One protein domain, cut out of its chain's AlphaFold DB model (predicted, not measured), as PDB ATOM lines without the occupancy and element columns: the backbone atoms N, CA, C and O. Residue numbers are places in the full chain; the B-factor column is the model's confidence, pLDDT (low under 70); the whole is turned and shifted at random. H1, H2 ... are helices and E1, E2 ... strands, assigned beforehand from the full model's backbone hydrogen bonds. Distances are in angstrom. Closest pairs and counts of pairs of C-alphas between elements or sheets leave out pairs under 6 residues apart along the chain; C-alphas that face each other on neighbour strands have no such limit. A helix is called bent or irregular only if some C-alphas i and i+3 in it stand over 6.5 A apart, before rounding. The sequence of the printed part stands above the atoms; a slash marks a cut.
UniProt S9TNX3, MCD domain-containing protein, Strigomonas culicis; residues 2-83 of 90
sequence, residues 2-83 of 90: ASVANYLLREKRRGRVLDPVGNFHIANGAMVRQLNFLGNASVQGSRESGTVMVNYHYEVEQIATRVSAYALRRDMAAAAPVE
ATOM      1  N   ALA A   2      -7.857 -56.372 -27.480       95.44
ATOM      2  CA  ALA A   2      -8.530 -56.812 -28.713       95.44
ATOM      3  C   ALA A   2      -9.491 -55.756 -29.299       95.44
ATOM      4  O   ALA A   2      -9.393 -55.432 -30.476       95.44
ATOM      5  N   SER A   3     -10.327 -55.119 -28.467       95.69
ATOM      6  CA  SER A   3     -11.226 -54.039 -28.910       95.69
ATOM      7  C   SER A   3     -10.483 -52.830 -29.486       95.69
ATOM      8  O   SER A   3     -10.941 -52.237 -30.454       95.69
ATOM      9  N   VAL A   4      -9.309 -52.490 -28.939       97.25
ATOM     10  CA  VAL A   4      -8.470 -51.393 -29.453       97.25
ATOM     11  C   VAL A   4      -7.858 -51.773 -30.800       97.25
ATOM     12  O   VAL A   4      -7.880 -50.974 -31.730       97.25
ATOM     13  N   ALA A   5      -7.358 -53.006 -30.936       97.75
ATOM     14  CA  ALA A   5      -6.877 -53.513 -32.218       97.75
ATOM     15  C   ALA A   5      -8.003 -53.525 -33.266       97.75
ATOM     16  O   ALA A   5      -7.785 -53.099 -34.396       97.75
ATOM     17  N   ASN A   6      -9.222 -53.931 -32.894       97.69
ATOM     18  CA  ASN A   6     -10.380 -53.879 -33.786       97.69
ATOM     19  C   ASN A   6     -10.696 -52.437 -34.214       97.69
ATOM     20  O   ASN A   6     -10.802 -52.163 -35.408       97.69
ATOM     21  N   TYR A   7     -10.751 -51.505 -33.258       97.81
ATOM     22  CA  TYR A   7     -10.983 -50.081 -33.515       97.81
ATOM     23  C   TYR A   7      -9.956 -49.468 -34.481       97.81
ATOM     24  O   TYR A   7     -10.326 -48.753 -35.408       97.81
ATOM     25  N   LEU A   8      -8.666 -49.773 -34.314       97.94
ATOM     26  CA  LEU A   8      -7.611 -49.202 -35.157       97.94
ATOM     27  C   LEU A   8      -7.489 -49.892 -36.523       97.94
ATOM     28  O   LEU A   8      -7.236 -49.228 -37.529       97.94
ATOM     29  N   LEU A   9      -7.638 -51.220 -36.573       97.44
ATOM     30  CA  LEU A   9      -7.354 -52.004 -37.778       97.44
ATOM     31  C   LEU A   9      -8.593 -52.234 -38.649       97.44
ATOM     32  O   LEU A   9      -8.483 -52.210 -39.879       97.44
ATOM     33  N   ARG A  10      -9.771 -52.425 -38.046       96.62
ATOM     34  CA  ARG A  10     -10.991 -52.864 -38.746       96.62
ATOM     35  C   ARG A  10     -12.068 -51.796 -38.846       96.62
ATOM     36  O   ARG A  10     -12.686 -51.705 -39.899       96.62
ATOM     37  N   GLU A  11     -12.262 -50.967 -37.825       97.94
ATOM     38  CA  GLU A  11     -13.292 -49.926 -37.881       97.94
ATOM     39  C   GLU A  11     -12.917 -48.825 -38.881       97.94
ATOM     40  O   GLU A  11     -11.794 -48.302 -38.879       97.94
ATOM     41  N   LYS A  12     -13.864 -48.464 -39.759       97.69
ATOM     42  CA  LYS A  12     -13.645 -47.485 -40.831       97.69
ATOM     43  C   LYS A  12     -14.729 -46.412 -40.881       97.69
ATOM     44  O   LYS A  12     -15.905 -46.677 -40.660       97.69
ATOM     45  N   ARG A  13     -14.345 -45.207 -41.311       96.94
ATOM     46  CA  ARG A  13     -15.257 -44.123 -41.706       96.94
ATOM     47  C   ARG A  13     -14.964 -43.715 -43.143       96.94
ATOM     48  O   ARG A  13     -13.858 -43.280 -43.454       96.94
ATOM     49  N   ARG A  14     -15.956 -43.848 -44.033       95.12
ATOM     50  CA  ARG A  14     -15.803 -43.571 -45.482       95.12
ATOM     51  C   ARG A  14     -14.599 -44.315 -46.093       95.12
ATOM     52  O   ARG A  14     -13.828 -43.751 -46.865       95.12
ATOM     53  N   GLY A  15     -14.410 -45.572 -45.684       95.75
ATOM     54  CA  GLY A  15     -13.331 -46.449 -46.151       95.75
ATOM     55  C   GLY A  15     -11.944 -46.185 -45.552       95.75
ATOM     56  O   GLY A  15     -11.004 -46.875 -45.920       95.75
ATOM     57  N   ARG A  16     -11.780 -45.218 -44.645       97.62
ATOM     58  CA  ARG A  16     -10.505 -44.914 -43.968       97.62
ATOM     59  C   ARG A  16     -10.533 -45.361 -42.513       97.62
ATOM     60  O   ARG A  16     -11.623 -45.500 -41.970       97.62
ATOM     61  N   VAL A  17      -9.368 -45.566 -41.892       98.19
ATOM     62  CA  VAL A  17      -9.229 -45.812 -40.442       98.19
ATOM     63  C   VAL A  17     -10.109 -44.826 -39.670       98.19
ATOM     64  O   VAL A  17     -10.087 -43.629 -39.955       98.19
ATOM     65  N   LEU A  18     -10.935 -45.346 -38.757       98.44
ATOM     66  CA  LEU A  18     -11.901 -44.540 -38.009       98.44
ATOM     67  C   LEU A  18     -11.209 -43.493 -37.126       98.44
ATOM     68  O   LEU A  18     -11.645 -42.341 -37.091       98.44
ATOM     69  N   ASP A  19     -10.127 -43.890 -36.456       98.25
ATOM     70  CA  ASP A  19      -9.333 -43.013 -35.605       98.25
ATOM     71  C   ASP A  19      -8.633 -41.906 -36.418       98.25
ATOM     72  O   ASP A  19      -7.869 -42.225 -37.335       98.25
ATOM     73  N   PRO A  20      -8.835 -40.611 -36.110       98.25
ATOM     74  CA  PRO A  20      -8.228 -39.524 -36.876       98.25
ATOM     75  C   PRO A  20      -6.693 -39.539 -36.864       98.25
ATOM     76  O   PRO A  20      -6.073 -39.316 -37.908       98.25
ATOM     77  N   VAL A  21      -6.080 -39.827 -35.710       98.31
ATOM     78  CA  VAL A  21      -4.615 -39.855 -35.547       98.31
ATOM     79  C   VAL A  21      -4.030 -41.092 -36.228       98.31
ATOM     80  O   VAL A  21      -3.043 -40.997 -36.960       98.31
ATOM     81  N   GLY A  22      -4.681 -42.243 -36.079       98.38
ATOM     82  CA  GLY A  22      -4.327 -43.463 -36.791       98.38
ATOM     83  C   GLY A  22      -4.430 -43.299 -38.297       98.38
ATOM     84  O   GLY A  22      -3.487 -43.627 -39.013       98.38
ATOM     85  N   ASN A  23      -5.510 -42.699 -38.796       98.62
ATOM     86  CA  ASN A  23      -5.635 -42.393 -40.216       98.62
ATOM     87  C   ASN A  23      -4.517 -41.464 -40.707       98.62
ATOM     88  O   ASN A  23      -3.986 -41.703 -41.787       98.62
ATOM     89  N   PHE A  24      -4.146 -40.434 -39.938       98.75
ATOM     90  CA  PHE A  24      -3.044 -39.537 -40.291       98.75
ATOM     91  C   PHE A  24      -1.722 -40.297 -40.464       98.75
ATOM     92  O   PHE A  24      -1.057 -40.153 -41.490       98.75
ATOM     93  N   HIS A  25      -1.352 -41.149 -39.508       98.81
ATOM     94  CA  HIS A  25      -0.094 -41.890 -39.593       98.81
ATOM     95  C   HIS A  25      -0.078 -42.907 -40.736       98.81
ATOM     96  O   HIS A  25       0.894 -42.972 -41.492       98.81
ATOM     97  N   ILE A  26      -1.162 -43.665 -40.900       98.62
ATOM     98  CA  ILE A  26      -1.286 -44.670 -41.963       98.62
ATOM     99  C   ILE A  26      -1.320 -44.016 -43.348       98.62
ATOM    100  O   ILE A  26      -0.648 -44.491 -44.261       98.62
ATOM    101  N   ALA A  27      -2.015 -42.885 -43.503       98.44
ATOM    102  CA  ALA A  27      -2.023 -42.128 -44.755       98.44
ATOM    103  C   ALA A  27      -0.637 -41.601 -45.148       98.44
ATOM    104  O   ALA A  27      -0.376 -41.425 -46.334       98.44
ATOM    105  N   ASN A  28       0.250 -41.412 -44.170       98.69
ATOM    106  CA  ASN A  28       1.642 -41.022 -44.375       98.69
ATOM    107  C   ASN A  28       2.603 -42.224 -44.494       98.69
ATOM    108  O   ASN A  28       3.815 -42.032 -44.516       98.69
ATOM    109  N   GLY A  29       2.096 -43.457 -44.574       98.56
ATOM    110  CA  GLY A  29       2.907 -44.654 -44.824       98.56
ATOM    111  C   GLY A  29       3.444 -45.356 -43.575       98.56
ATOM    112  O   GLY A  29       4.318 -46.220 -43.686       98.56
ATOM    113  N   ALA A  30       2.938 -45.027 -42.385       98.75
ATOM    114  CA  ALA A  30       3.281 -45.776 -41.183       98.75
ATOM    115  C   ALA A  30       2.619 -47.163 -41.153       98.75
ATOM    116  O   ALA A  30       1.628 -47.428 -41.836       98.75
ATOM    117  N   MET A  31       3.131 -48.026 -40.279       98.56
ATOM    118  CA  MET A  31       2.427 -49.215 -39.799       98.56
ATOM    119  C   MET A  31       2.034 -49.056 -38.327       98.56
ATOM    120  O   MET A  31       2.734 -48.377 -37.566       98.56
ATOM    121  N   VAL A  32       0.969 -49.732 -37.892       98.62
ATOM    122  CA  VAL A  32       0.670 -49.886 -36.458       98.62
ATOM    123  C   VAL A  32       1.678 -50.867 -35.859       98.62
ATOM    124  O   VAL A  32       1.609 -52.066 -36.123       98.62
ATOM    125  N   ARG A  33       2.635 -50.380 -35.067       98.56
ATOM    126  CA  ARG A  33       3.708 -51.221 -34.509       98.56
ATOM    127  C   ARG A  33       3.293 -51.901 -33.214       98.56
ATOM    128  O   ARG A  33       3.534 -53.090 -33.049       98.56
ATOM    129  N   GLN A  34       2.736 -51.138 -32.279       98.50
ATOM    130  CA  GLN A  34       2.512 -51.607 -30.913       98.50
ATOM    131  C   GLN A  34       1.389 -50.820 -30.239       98.50
ATOM    132  O   GLN A  34       1.271 -49.610 -30.439       98.50
ATOM    133  N   LEU A  35       0.597 -51.511 -29.418       98.25
ATOM    134  CA  LEU A  35      -0.364 -50.909 -28.497       98.25
ATOM    135  C   LEU A  35       0.230 -50.910 -27.086       98.25
ATOM    136  O   LEU A  35       0.699 -51.945 -26.615       98.25
ATOM    137  N   ASN A  36       0.177 -49.765 -26.416       98.06
ATOM    138  CA  ASN A  36       0.756 -49.542 -25.096       98.06
ATOM    139  C   ASN A  36      -0.361 -49.264 -24.093       98.06
ATOM    140  O   ASN A  36      -0.894 -48.153 -24.041       98.06
ATOM    141  N   PHE A  37      -0.732 -50.270 -23.303       97.00
ATOM    142  CA  PHE A  37      -1.622 -50.063 -22.162       97.00
ATOM    143  C   PHE A  37      -0.910 -49.239 -21.083       97.00
ATOM    144  O   PHE A  37       0.293 -49.407 -20.893       97.00
ATOM    145  N   LEU A  38      -1.639 -48.343 -20.406       97.44
ATOM    146  CA  LEU A  38      -1.072 -47.356 -19.477       97.44
ATOM    147  C   LEU A  38       0.014 -46.459 -20.103       97.44
ATOM    148  O   LEU A  38       0.829 -45.882 -19.390       97.44
ATOM    149  N   GLY A  39       0.013 -46.295 -21.430       97.81
ATOM    150  CA  GLY A  39       0.949 -45.406 -22.122       97.81
ATOM    151  C   GLY A  39       0.726 -43.924 -21.798       97.81
ATOM    152  O   GLY A  39       1.657 -43.131 -21.905       97.81
ATOM    153  N   ASN A  40      -0.489 -43.553 -21.383       98.19
ATOM    154  CA  ASN A  40      -0.795 -42.250 -20.793       98.19
ATOM    155  C   ASN A  40      -1.752 -42.429 -19.602       98.19
ATOM    156  O   ASN A  40      -2.971 -42.445 -19.772       98.19
ATOM    157  N   ALA A  41      -1.199 -42.563 -18.395       98.06
ATOM    158  CA  ALA A  41      -1.957 -42.794 -17.160       98.06
ATOM    159  C   ALA A  41      -2.530 -41.514 -16.513       98.06
ATOM    160  O   ALA A  41      -2.961 -41.538 -15.360       98.06
ATOM    161  N   SER A  42      -2.535 -40.383 -17.223       98.38
ATOM    162  CA  SER A  42      -3.176 -39.159 -16.733       98.38
ATOM    163  C   SER A  42      -4.707 -39.265 -16.755       98.38
ATOM    164  O   SER A  42      -5.292 -40.065 -17.489       98.38
ATOM    165  N   VAL A  43      -5.380 -38.391 -15.998       98.38
ATOM    166  CA  VAL A  43      -6.850 -38.256 -16.036       98.38
ATOM    167  C   VAL A  43      -7.346 -37.983 -17.461       98.38
ATOM    168  O   VAL A  43      -8.377 -38.512 -17.872       98.38
ATOM    169  N   GLN A  44      -6.599 -37.187 -18.230       98.06
ATOM    170  CA  GLN A  44      -6.905 -36.905 -19.628       98.06
ATOM    171  C   GLN A  44      -6.769 -38.160 -20.499       98.06
ATOM    172  O   GLN A  44      -7.722 -38.520 -21.186       98.06
ATOM    173  N   GLY A  45      -5.650 -38.886 -20.398       97.56
ATOM    174  CA  GLY A  45      -5.429 -40.119 -21.160       97.56
ATOM    175  C   GLY A  45      -6.481 -41.196 -20.880       97.56
ATOM    176  O   GLY A  45      -6.916 -41.906 -21.790       97.56
ATOM    177  N   SER A  46      -6.971 -41.279 -19.639       97.62
ATOM    178  CA  SER A  46      -8.095 -42.158 -19.302       97.62
ATOM    179  C   SER A  46      -9.387 -41.775 -20.031       97.62
ATOM    180  O   SER A  46     -10.135 -42.670 -20.418       97.62
ATOM    181  N   ARG A  47      -9.670 -40.478 -20.203       97.94
ATOM    182  CA  ARG A  47     -10.886 -39.984 -20.874       97.94
ATOM    183  C   ARG A  47     -10.804 -40.093 -22.395       97.94
ATOM    184  O   ARG A  47     -11.821 -40.328 -23.033       97.94
ATOM    185  N   GLU A  48      -9.614 -39.914 -22.959       96.81
ATOM    186  CA  GLU A  48      -9.400 -39.913 -24.409       96.81
ATOM    187  C   GLU A  48      -9.340 -41.326 -24.998       96.81
ATOM    188  O   GLU A  48      -9.936 -41.580 -26.043       96.81
ATOM    189  N   SER A  49      -8.627 -42.249 -24.345       97.31
ATOM    190  CA  SER A  49      -8.317 -43.561 -24.932       97.31
ATOM    191  C   SER A  49      -8.281 -44.714 -23.928       97.31
ATOM    192  O   SER A  49      -7.780 -45.798 -24.240       97.31
ATOM    193  N   GLY A  50      -8.758 -44.504 -22.696       97.38
ATOM    194  CA  GLY A  50      -8.624 -45.505 -21.637       97.38
ATOM    195  C   GLY A  50      -7.159 -45.805 -21.307       97.38
ATOM    196  O   GLY A  50      -6.816 -46.952 -21.024       97.38
ATOM    197  N   THR A  51      -6.296 -44.783 -21.368       98.12
ATOM    198  CA  THR A  51      -4.834 -44.814 -21.139       98.12
ATOM    199  C   THR A  51      -3.996 -45.505 -22.216       98.12
ATOM    200  O   THR A  51      -2.781 -45.653 -22.055       98.12
ATOM    201  N   VAL A  52      -4.607 -45.931 -23.324       98.50
ATOM    202  CA  VAL A  52      -3.888 -46.630 -24.391       98.50
ATOM    203  C   VAL A  52      -3.207 -45.639 -25.326       98.50
ATOM    204  O   VAL A  52      -3.837 -44.716 -25.837       98.50
ATOM    205  N   MET A  53      -1.924 -45.873 -25.585       98.56
ATOM    206  CA  MET A  53      -1.138 -45.166 -26.597       98.56
ATOM    207  C   MET A  53      -0.717 -46.133 -27.702       98.56
ATOM    208  O   MET A  53      -0.678 -47.347 -27.500       98.56
ATOM    209  N   VAL A  54      -0.368 -45.606 -28.874       98.69
ATOM    210  CA  VAL A  54       0.012 -46.410 -30.042       98.69
ATOM    211  C   VAL A  54       1.358 -45.939 -30.568       98.69
ATOM    212  O   VAL A  54       1.586 -44.740 -30.705       98.69
ATOM    213  N   ASN A  55       2.246 -46.875 -30.897       98.69
ATOM    214  CA  ASN A  55       3.425 -46.555 -31.694       98.69
ATOM    215  C   ASN A  55       3.138 -46.817 -33.172       98.69
ATOM    216  O   ASN A  55       2.854 -47.949 -33.567       98.69
ATOM    217  N   TYR A  56       3.278 -45.773 -33.983       98.69
ATOM    218  CA  TYR A  56       3.300 -45.865 -35.436       98.69
ATOM    219  C   TYR A  56       4.750 -45.878 -35.902       98.69
ATOM    220  O   TYR A  56       5.545 -45.038 -35.483       98.69
ATOM    221  N   HIS A  57       5.112 -46.850 -36.734       98.56
ATOM    222  CA  HIS A  57       6.480 -46.982 -37.222       98.56
ATOM    223  C   HIS A  57       6.565 -46.646 -38.702       98.56
ATOM    224  O   HIS A  57       5.850 -47.226 -39.520       98.56
ATOM    225  N   TYR A  58       7.458 -45.715 -39.015       98.50
ATOM    226  CA  TYR A  58       7.834 -45.358 -40.370       98.50
ATOM    227  C   TYR A  58       9.099 -46.119 -40.734       98.50
ATOM    228  O   TYR A  58      10.139 -45.949 -40.105       98.50
ATOM    229  N   GLU A  59       8.973 -46.964 -41.744       98.19
ATOM    230  CA  GLU A  59      10.082 -47.663 -42.376       98.19
ATOM    231  C   GLU A  59      10.300 -46.969 -43.714       98.19
ATOM    232  O   GLU A  59       9.404 -46.995 -44.561       98.19
ATOM    233  N   VAL A  60      11.422 -46.257 -43.845       98.25
ATOM    234  CA  VAL A  60      11.653 -45.259 -44.903       98.25
ATOM    235  C   VAL A  60      11.464 -45.873 -46.287       98.25
ATOM    236  O   VAL A  60      10.787 -45.300 -47.140       98.25
ATOM    237  N   GLU A  61      11.970 -47.087 -46.461       98.44
ATOM    238  CA  GLU A  61      11.932 -47.872 -47.689       98.44
ATOM    239  C   GLU A  61      10.502 -48.268 -48.094       98.44
ATOM    240  O   GLU A  61      10.235 -48.526 -49.266       98.44
ATOM    241  N   GLN A  62       9.560 -48.287 -47.145       98.50
ATOM    242  CA  GLN A  62       8.175 -48.716 -47.361       98.50
ATOM    243  C   GLN A  62       7.175 -47.562 -47.447       98.50
ATOM    244  O   GLN A  62       6.018 -47.803 -47.802       98.50
ATOM    245  N   ILE A  63       7.574 -46.323 -47.129       98.56
ATOM    246  CA  ILE A  63       6.649 -45.180 -47.037       98.56
ATOM    247  C   ILE A  63       5.866 -45.009 -48.340       98.56
ATOM    248  O   ILE A  63       4.638 -45.042 -48.317       98.56
ATOM    249  N   ALA A  64       6.553 -44.885 -49.480       98.50
ATOM    250  CA  ALA A  64       5.903 -44.648 -50.769       98.50
ATOM    251  C   ALA A  64       4.920 -45.775 -51.139       98.50
ATOM    252  O   ALA A  64       3.783 -45.515 -51.542       98.50
ATOM    253  N   THR A  65       5.331 -47.029 -50.927       98.62
ATOM    254  CA  THR A  65       4.505 -48.218 -51.167       98.62
ATOM    255  C   THR A  65       3.251 -48.210 -50.295       98.62
ATOM    256  O   THR A  65       2.147 -48.410 -50.804       98.62
ATOM    257  N   ARG A  66       3.388 -47.928 -48.993       98.50
ATOM    258  CA  ARG A  66       2.266 -47.907 -48.039       98.50
ATOM    259  C   ARG A  66       1.319 -46.732 -48.287       98.50
ATOM    260  O   ARG A  66       0.108 -46.932 -48.253       98.50
ATOM    261  N   VAL A  67       1.843 -45.545 -48.606       98.75
ATOM    262  CA  VAL A  67       1.035 -44.374 -48.999       98.75
ATOM    263  C   VAL A  67       0.173 -44.713 -50.214       98.75
ATOM    264  O   VAL A  67      -1.043 -44.519 -50.182       98.75
ATOM    265  N   SER A  68       0.780 -45.275 -51.263       98.50
ATOM    266  CA  SER A  68       0.064 -45.675 -52.479       98.50
ATOM    267  C   SER A  68      -0.989 -46.753 -52.196       98.50
ATOM    268  O   SER A  68      -2.158 -46.602 -52.567       98.50
ATOM    269  N   ALA A  69      -0.621 -47.804 -51.456       98.31
ATOM    270  CA  ALA A  69      -1.529 -48.889 -51.094       98.31
ATOM    271  C   ALA A  69      -2.742 -48.390 -50.289       98.31
ATOM    272  O   ALA A  69      -3.881 -48.755 -50.593       98.31
ATOM    273  N   TYR A  70      -2.535 -47.490 -49.324       98.38
ATOM    274  CA  TYR A  70      -3.629 -46.919 -48.543       98.38
ATOM    275  C   TYR A  70      -4.485 -45.936 -49.353       98.38
ATOM    276  O   TYR A  70      -5.712 -45.894 -49.200       98.38
ATOM    277  N   ALA A  71      -3.878 -45.153 -50.247       97.75
ATOM    278  CA  ALA A  71      -4.596 -44.222 -51.111       97.75
ATOM    279  C   ALA A  71      -5.546 -44.948 -52.078       97.75
ATOM    280  O   ALA A  71      -6.702 -44.529 -52.198       97.75
ATOM    281  N   LEU A  72      -5.071 -46.035 -52.697       97.62
ATOM    282  CA  LEU A  72      -5.774 -46.782 -53.745       97.62
ATOM    283  C   LEU A  72      -6.697 -47.872 -53.194       97.62
ATOM    284  O   LEU A  72      -7.840 -47.986 -53.629       97.62
ATOM    285  N   ARG A  73      -6.209 -48.671 -52.240       96.88
ATOM    286  CA  ARG A  73      -6.875 -49.905 -51.784       96.88
ATOM    287  C   ARG A  73      -7.340 -49.860 -50.333       96.88
ATOM    288  O   ARG A  73      -8.076 -50.741 -49.914       96.88
ATOM    289  N   ARG A  74      -6.968 -48.812 -49.584       96.31
ATOM    290  CA  ARG A  74      -7.203 -48.697 -48.129       96.31
ATOM    291  C   ARG A  74      -6.478 -49.766 -47.308       96.31
ATOM    292  O   ARG A  74      -6.812 -49.974 -46.143       96.31
ATOM    293  N   ASP A  75      -5.440 -50.360 -47.888       96.19
ATOM    294  CA  ASP A  75      -4.575 -51.307 -47.199       96.19
ATOM    295  C   ASP A  75      -3.719 -50.581 -46.169       96.19
ATOM    296  O   ASP A  75      -3.107 -49.554 -46.462       96.19
ATOM    297  N   MET A  76      -3.647 -51.140 -44.968       96.56
ATOM    298  CA  MET A  76      -2.800 -50.635 -43.898       96.56
ATOM    299  C   MET A  76      -1.942 -51.760 -43.337       96.56
ATOM    300  O   MET A  76      -2.377 -52.906 -43.283       96.56
ATOM    301  N   ALA A  77      -0.735 -51.419 -42.898       97.75
ATOM    302  CA  ALA A  77       0.176 -52.369 -42.280       97.75
ATOM    303  C   ALA A  77       0.029 -52.356 -40.752       97.75
ATOM    304  O   ALA A  77      -0.100 -51.292 -40.132       97.75
ATOM    305  N   ALA A  78       0.114 -53.532 -40.142       98.38
ATOM    306  CA  ALA A  78       0.206 -53.713 -38.701       98.38
ATOM    307  C   ALA A  78       1.257 -54.783 -38.380       98.38
ATOM    308  O   ALA A  78       1.510 -55.685 -39.174       98.38
ATOM    309  N   ALA A  79       1.902 -54.676 -37.221       98.19
ATOM    310  CA  ALA A  79       2.821 -55.707 -36.760       98.19
ATOM    311  C   ALA A  79       2.048 -56.960 -36.325       98.19
ATOM    312  O   ALA A  79       0.990 -56.854 -35.700       98.19
ATOM    313  N   ALA A  80       2.631 -58.138 -36.559       97.50
ATOM    314  CA  ALA A  80       2.006 -59.420 -36.233       97.50
ATOM    315  C   ALA A  80       1.458 -59.516 -34.790       97.50
ATOM    316  O   ALA A  80       0.332 -59.986 -34.630       97.50
ATOM    317  N   PRO A  81       2.142 -59.022 -33.731       97.00
ATOM    318  CA  PRO A  81       1.577 -59.050 -32.379       97.00
ATOM    319  C   PRO A  81       0.279 -58.246 -32.229       97.00
ATOM    320  O   PRO A  81      -0.574 -58.610 -31.423       97.00
ATOM    321  N   VAL A  82       0.110 -57.161 -32.994       97.62
ATOM    322  CA  VAL A  82      -1.119 -56.354 -32.985       97.62
ATOM    323  C   VAL A  82      -2.235 -57.085 -33.728       97.62
ATOM    324  O   VAL A  82      -3.358 -57.137 -33.234       97.62
ATOM    325  N   GLU A  83      -1.932 -57.701 -34.871       96.94
ATOM    326  CA  GLU A  83      -2.903 -58.504 -35.626       96.94
ATOM    327  C   GLU A  83      -3.392 -59.717 -34.827       96.94
ATOM    328  O   GLU A  83      -4.586 -60.013 -34.809       96.94
TER     329      GLU A  83
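What this domain is: This is residues 2 to 83 of the 90 residues of the protein "MCD domain-containing protein" of Strigomonas culicis (UniProt S9TNX3). A two-stranded antiparallel ribbon, E1 and E2, runs along the long axis, with the short helix H3 near one end and the longest helix, H4, across the other. H1 and H2 lie over one side of this ribbon, H1 nearer to E1 and H2 nearer to E2, while the short H5 sits beside E1. The printed part has 82 residues, with five named helices and two named strands in the order H1, H2, E1, H3, E2, H4, H5, and its class is mixed, helices and strands. It is compact, with a radius of gyration of the C-alphas of 12.8 A, and spans 38 by 27 by 20 A.

How they stand to each other: Start with H1, residues 2 to 9, and H2, residues 20 to 27: they are close but not clearly touching, their closest C-alphas, Leu 8 and Gly 22, being 6.8 A apart, at a steep tilt of 55 degrees, the same way. Next look at E1, residues 31 to 36, and E2, residues 53 to 57, antiparallel neighbours at 152 degrees; N 33 and O 55 are 2.9 A apart and N 36 and O 53 are 2.8 A apart, both within hydrogen-bond range. The closest C-alphas of H2 and E2, His 25 and Tyr 56, are 6.7 A apart. Between the strands comes H3, residues 43 to 49, which touches no helix. H4, residues 60 to 73, touches H2 with residues 66 to 71 alone; the closest C-alphas, Ala 27 and Val 67, are 5.7 A apart, and the lines are about perpendicular, only just, at 71 degrees. Residues 77 to 78 pair, parallel, with residues 31 to 32 of E1. In H5, residues 80 to 83, Val 82 comes closest to E1, its C-alpha 6.3 A from that of Gln 34; H5 is also close to H1 but not clearly touching, with C-alphas 5 and 82 at 6.5 A. Every O i to N i+4 pair is within hydrogen-bond range in H1, H2 and H3, 8 of 10 are in H4, and H5 is too short for such a pair.

Where its parts are: Find C-alpha 2 at (-8.530, -56.812, -28.713), where H1 begins. E1 covers 14.8 A and E2 13.2 A from first to last C-alpha. H4 runs 20.3 A from C-alpha 60 at (11.653, -45.259, -44.903); it is irregular, with C-alphas 61 and 64 at 7.5 A. H5 ends at C-alpha 83, (-2.903, -58.504, -35.626).

The domain as a whole: The two C-alphas farthest apart, Val 43 and Leu 72, are 38.7 A apart. The printed part has no cut, and no link is long. The mean pLDDT of the printed part is 97.9, and no printed residue is under 70.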